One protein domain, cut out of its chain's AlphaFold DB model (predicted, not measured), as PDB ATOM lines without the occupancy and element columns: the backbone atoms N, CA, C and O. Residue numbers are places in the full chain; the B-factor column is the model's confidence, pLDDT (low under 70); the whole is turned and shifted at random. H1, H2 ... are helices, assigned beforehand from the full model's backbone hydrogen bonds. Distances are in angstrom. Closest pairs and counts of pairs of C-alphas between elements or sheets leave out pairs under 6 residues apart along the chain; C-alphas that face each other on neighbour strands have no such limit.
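AT A GLANCE: This is residues 79 to 121 of the 206 residues of an uncharacterized protein of Ornithorhynchus anatinus (UniProt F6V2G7). What shape is this? One long helix, H1, makes the length, and a short helix, H2, folds back near its last part like a hook. Residues 79 to 92 of H1 stick out free. What is it made of? The printed part has 43 residues with two named helices, H1 then H2, and no named strand: all helix. It is loose, with a radius of gyration of the C-alphas of 12.9 A, and spans 42 by 17 by 14 A.

HOW THE PARTS SIT: How do the helices stand? H1, residues 79 to 102, and H2, residues 110 to 119, run opposite ways at a steep tilt of 52 degrees. How near do they come? They are close but not clearly touching; their closest C-alphas, of Tyr 100 and Ile 116, are 7.6 A apart. Are their backbones helical? Every O i to N i+4 pair is within hydrogen-bond range in H1, and 4 of 6 in H2.

IN THESE COORDINATES: Where does H1 run? From C-alpha 79 at (-56.735, 18.291, -47.086), it covers 34.5 A to C-alpha 102. Where does H2 end? At C-alpha 119, (-45.744, 36.238, -33.580), 15.2 A from C-alpha 110.

THE WHOLE: How large is it? The two C-alphas farthest apart, of Asp 79 and Glu 106, are 42.2 A apart. Is it continuous? The printed part has no cut, and the H1 to H2 link is short. Where is confidence low? Residue 105 has pLDDT under 70.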
ATOM      1  N   ASP A  79     -56.569  18.074 -48.524       93.06
ATOM      2  CA  ASP A  79     -56.735  18.291 -47.086       93.06
ATOM      3  C   ASP A  79     -55.554  17.713 -46.297       93.06
ATOM      4  O   ASP A  79     -55.030  18.371 -45.398       93.06
ATOM      5  N   ALA A  80     -55.057  16.530 -46.674       91.38
ATOM      6  CA  ALA A  80     -53.865  15.940 -46.064       91.38
ATOM      7  C   ALA A  80     -52.590  16.761 -46.346       91.38
ATOM      8  O   ALA A  80     -51.749  16.944 -45.458       91.38
ATOM      9  N   ALA A  81     -52.448  17.306 -47.559       94.50
ATOM     10  CA  ALA A  81     -51.322  18.170 -47.912       94.50
ATOM     11  C   ALA A  81     -51.345  19.485 -47.111       94.50
ATOM     12  O   ALA A  81     -50.334  19.864 -46.510       94.50
ATOM     13  N   PHE A  82     -52.502  20.151 -47.034       96.56
ATOM     14  CA  PHE A  82     -52.670  21.360 -46.227       96.56
ATOM     15  C   PHE A  82     -52.458  21.086 -44.736       96.56
ATOM     16  O   PHE A  82     -51.759  21.859 -44.081       96.56
ATOM     17  N   ALA A  83     -52.970  19.966 -44.214       96.06
ATOM     18  CA  ALA A  83     -52.738  19.554 -42.832       96.06
ATOM     19  C   ALA A  83     -51.240  19.388 -42.532       96.06
ATOM     20  O   ALA A  83     -50.762  19.860 -41.502       96.06
ATOM     21  N   THR A  84     -50.478  18.803 -43.460       96.31
ATOM     22  CA  THR A  84     -49.022  18.637 -43.318       96.31
ATOM     23  C   THR A  84     -48.299  19.986 -43.251       96.31
ATOM     24  O   THR A  84     -47.436  20.195 -42.394       96.31
ATOM     25  N   VAL A  85     -48.665  20.937 -44.120       97.31
ATOM     26  CA  VAL A  85     -48.092  22.294 -44.098       97.31
ATOM     27  C   VAL A  85     -48.452  23.011 -42.798       97.31
ATOM     28  O   VAL A  85     -47.577  23.602 -42.164       97.31
ATOM     29  N   MET A  86     -49.710  22.925 -42.360       96.69
ATOM     30  CA  MET A  86     -50.158  23.518 -41.100       96.69
ATOM     31  C   MET A  86     -49.405  22.945 -39.899       96.69
ATOM     32  O   MET A  86     -48.932  23.705 -39.056       96.69
ATOM     33  N   GLU A  87     -49.228  21.626 -39.846       97.25
ATOM     34  CA  GLU A  87     -48.489  20.962 -38.775       97.25
ATOM     35  C   GLU A  87     -47.018  21.413 -38.750       97.25
ATOM     36  O   GLU A  87     -46.439  21.657 -37.688       97.25
ATOM     37  N   PHE A  88     -46.400  21.584 -39.920       97.56
ATOM     38  CA  PHE A  88     -45.050  22.129 -40.022       97.56
ATOM     39  C   PHE A  88     -44.969  23.588 -39.534       97.56
ATOM     40  O   PHE A  88     -44.080  23.936 -38.747       97.56
ATOM     41  N   MET A  89     -45.911  24.443 -39.938       96.06
ATOM     42  CA  MET A  89     -45.985  25.836 -39.473       96.06
ATOM     43  C   MET A  89     -46.217  25.920 -37.956       96.06
ATOM     44  O   MET A  89     -45.619  26.757 -37.274       96.06
ATOM     45  N   GLU A  90     -47.022  25.020 -37.393       95.44
ATOM     46  CA  GLU A  90     -47.236  24.928 -35.950       95.44
ATOM     47  C   GLU A  90     -45.955  24.501 -35.222       95.44
ATOM     48  O   GLU A  90     -45.536  25.152 -34.257       95.44
ATOM     49  N   ARG A  91     -45.291  23.437 -35.694       95.94
ATOM     50  CA  ARG A  91     -44.036  22.941 -35.106       95.94
ATOM     51  C   ARG A  91     -42.953  24.014 -35.100       95.94
ATOM     52  O   ARG A  91     -42.300  24.206 -34.074       95.94
ATOM     53  N   THR A  92     -42.784  24.729 -36.209       94.38
ATOM     54  CA  THR A  92     -41.794  25.812 -36.328       94.38
ATOM     55  C   THR A  92     -42.133  26.985 -35.405       94.38
ATOM     56  O   THR A  92     -41.280  27.408 -34.626       94.38
ATOM     57  N   THR A  93     -43.392  27.433 -35.371       90.88
ATOM     58  CA  THR A  93     -43.855  28.498 -34.459       90.88
ATOM     59  C   THR A  93     -43.653  28.121 -32.989       90.88
ATOM     60  O   THR A  93     -43.221  28.942 -32.174       90.88
ATOM     61  N   ARG A  94     -43.934  26.864 -32.625       91.56
ATOM     62  CA  ARG A  94     -43.723  26.343 -31.269       91.56
ATOM     63  C   ARG A  94     -42.245  26.321 -30.898       91.56
ATOM     64  O   ARG A  94     -41.902  26.669 -29.767       91.56
ATOM     65  N   GLN A  95     -41.377  25.941 -31.831       93.12
ATOM     66  CA  GLN A  95     -39.940  25.908 -31.598       93.12
ATOM     67  C   GLN A  95     -39.355  27.316 -31.435       93.12
ATOM     68  O   GLN A  95     -38.595  27.538 -30.491       93.12
ATOM     69  N   CYS A  96     -39.771  28.280 -32.265       90.62
ATOM     70  CA  CYS A  96     -39.406  29.689 -32.094       90.62
ATOM     71  C   CYS A  96     -39.841  30.209 -30.720       90.62
ATOM     72  O   CYS A  96     -39.034  30.776 -29.982       90.62
ATOM     73  N   ARG A  97     -41.084  29.922 -30.308       88.44
ATOM     74  CA  ARG A  97     -41.587  30.313 -28.986       88.44
ATOM     75  C   ARG A  97     -40.739  29.726 -27.860       88.44
ATOM     76  O   ARG A  97     -40.414  30.443 -26.919       88.44
ATOM     77  N   LYS A  98     -40.387  28.439 -27.942       90.56
ATOM     78  CA  LYS A  98     -39.565  27.761 -26.929       90.56
ATOM     79  C   LYS A  98     -38.184  28.410 -26.821       90.56
ATOM     80  O   LYS A  98     -37.762  28.727 -25.712       90.56
ATOM     81  N   TYR A  99     -37.536  28.669 -27.953       90.44
ATOM     82  CA  TYR A  99     -36.246  29.352 -28.007       90.44
ATOM     83  C   TYR A  99     -36.311  30.729 -27.329       90.44
ATOM     84  O   TYR A  99     -35.653  30.943 -26.313       90.44
ATOM     85  N   TYR A 100     -37.199  31.615 -27.784       86.19
ATOM     86  CA  TYR A 100     -37.299  32.973 -27.238       86.19
ATOM     87  C   TYR A 100     -37.888  33.044 -25.823       86.19
ATOM     88  O   TYR A 100     -37.709  34.043 -25.139       86.19
ATOM     89  N   SER A 101     -38.555  31.991 -25.343       82.75
ATOM     90  CA  SER A 101     -38.933  31.894 -23.927       82.75
ATOM     91  C   SER A 101     -37.757  31.571 -23.001       82.75
ATOM     92  O   SER A 101     -37.855  31.811 -21.801       82.75
ATOM     93  N   SER A 102     -36.671  31.012 -23.548       83.06
ATOM     94  CA  SER A 102     -35.477  30.598 -22.799       83.06
ATOM     95  C   SER A 102     -34.297  31.565 -22.923       83.06
ATOM     96  O   SER A 102     -33.389  31.524 -22.096       83.06
ATOM     97  N   VAL A 103     -34.298  32.435 -23.937       81.62
ATOM     98  CA  VAL A 103     -33.228  33.406 -24.187       81.62
ATOM     99  C   VAL A 103     -33.521  34.713 -23.432       81.62
ATOM    100  O   VAL A 103     -34.616  35.258 -23.584       81.62
ATOM    101  N   PRO A 104     -32.577  35.241 -22.626       74.06
ATOM    102  CA  PRO A 104     -32.727  36.543 -21.980       74.06
ATOM    103  C   PRO A 104     -32.880  37.680 -23.005       74.06
ATOM    104  O   PRO A 104     -32.252  37.623 -24.063       74.06
ATOM    105  N   PRO A 105     -33.634  38.749 -22.687       69.75
ATOM    106  CA  PRO A 105     -33.861  39.877 -23.601       69.75
ATOM    107  C   PRO A 105     -32.575  40.621 -24.002       69.75
ATOM    108  O   PRO A 105     -32.538  41.288 -25.027       69.75
ATOM    109  N   GLU A 106     -31.496  40.478 -23.235       74.00
ATOM    110  CA  GLU A 106     -30.176  41.046 -23.546       74.00
ATOM    111  C   GLU A 106     -29.506  40.379 -24.758       74.00
ATOM    112  O   GLU A 106     -28.663  40.983 -25.415       74.00
ATOM    113  N   ASN A 107     -29.905  39.144 -25.077       78.12
ATOM    114  CA  ASN A 107     -29.332  38.353 -26.164       78.12
ATOM    115  C   ASN A 107     -30.196  38.358 -27.434       78.12
ATOM    116  O   ASN A 107     -29.840  37.696 -28.409       78.12
ATOM    117  N   THR A 108     -31.323  39.078 -27.439       83.06
ATOM    118  CA  THR A 108     -32.177  39.200 -28.627       83.06
ATOM    119  C   THR A 108     -31.663  40.298 -29.545       83.06
ATOM    120  O   THR A 108     -31.462  41.433 -29.110       83.06
ATOM    121  N   LYS A 109     -31.463  39.981 -30.825       85.38
ATOM    122  CA  LYS A 109     -31.017  40.963 -31.826       85.38
ATOM    123  C   LYS A 109     -32.160  41.908 -32.200       85.38
ATOM    124  O   LYS A 109     -33.325  41.529 -32.152       85.38
ATOM    125  N   GLU A 110     -31.833  43.110 -32.670       81.75
ATOM    126  CA  GLU A 110     -32.825  44.142 -33.026       81.75
ATOM    127  C   GLU A 110     -33.882  43.649 -34.038       81.75
ATOM    128  O   GLU A 110     -35.071  43.915 -33.875       81.75
ATOM    129  N   GLY A 111     -33.488  42.827 -35.020       79.19
ATOM    130  CA  GLY A 111     -34.421  42.212 -35.978       79.19
ATOM    131  C   GLY A 111     -35.310  41.100 -35.397       79.19
ATOM    132  O   GLY A 111     -36.368  40.798 -35.945       79.19
ATOM    133  N   GLU A 112     -34.916  40.497 -34.275       86.81
ATOM    134  CA  GLU A 112     -35.686  39.444 -33.600       86.81
ATOM    135  C   GLU A 112     -36.791  40.040 -32.722       86.81
ATOM    136  O   GLU A 112     -37.836  39.416 -32.542       86.81
ATOM    137  N   VAL A 113     -36.614  41.275 -32.238       83.50
ATOM    138  CA  VAL A 113     -37.620  41.993 -31.438       83.50
ATOM    139  C   VAL A 113     -38.926  42.162 -32.218       83.50
ATOM    140  O   VAL A 113     -40.005  41.924 -31.669       83.50
ATOM    141  N   ASP A 114     -38.847  42.511 -33.504       84.75
ATOM    142  CA  ASP A 114     -40.022  42.635 -34.370       84.75
ATOM    143  C   ASP A 114     -40.740  41.288 -34.562       84.75
ATOM    144  O   ASP A 114     -41.959  41.193 -34.400       84.75
ATOM    145  N   HIS A 115     -39.977  40.218 -34.807       87.12
ATOM    146  CA  HIS A 115     -40.501  38.858 -34.914       87.12
ATOM    147  C   HIS A 115     -41.226  38.418 -33.630       87.12
ATOM    148  O   HIS A 115     -42.370  37.956 -33.682       87.12
ATOM    149  N   ILE A 116     -40.594  38.597 -32.465       86.00
ATOM    150  CA  ILE A 116     -41.173  38.238 -31.164       86.00
ATOM    151  C   ILE A 116     -42.458  39.042 -30.921       86.00
ATOM    152  O   ILE A 116     -43.479  38.468 -30.529       86.00
ATOM    153  N   CYS A 117     -42.448  40.349 -31.204       82.44
ATOM    154  CA  CYS A 117     -43.618  41.217 -31.068       82.44
ATOM    155  C   CYS A 117     -44.766  40.831 -32.009       82.44
ATOM    156  O   CYS A 117     -45.927  40.923 -31.614       82.44
ATOM    157  N   ARG A 118     -44.477  40.391 -33.236       84.88
ATOM    158  CA  ARG A 118     -45.508  40.013 -34.212       84.88
ATOM    159  C   ARG A 118     -46.125  38.643 -33.938       84.88
ATOM    160  O   ARG A 118     -47.341  38.501 -34.021       84.88
ATOM    161  N   PHE A 119     -45.311  37.644 -33.599       82.81
ATOM    162  CA  PHE A 119     -45.744  36.238 -33.580       82.81
ATOM    163  C   PHE A 119     -45.840  35.624 -32.178       82.81
ATOM    164  O   PHE A 119     -46.478  34.581 -31.986       82.81
ATOM    165  N   HIS A 120     -45.204  36.234 -31.177       83.19
ATOM    166  CA  HIS A 120     -45.089  35.675 -29.828       83.19
ATOM    167  C   HIS A 120     -45.487  36.637 -28.711       83.19
ATOM    168  O   HIS A 120     -45.268  36.305 -27.545       83.19
ATOM    169  N   ARG A 121     -46.103  37.786 -29.026       73.81
ATOM    170  CA  ARG A 121     -46.575  38.751 -28.024       73.81
ATOM    171  C   ARG A 121     -47.381  38.037 -26.936       73.81
ATOM    172  O   ARG A 121     -48.498  37.571 -27.156       73.81
TER     173      ARG A 121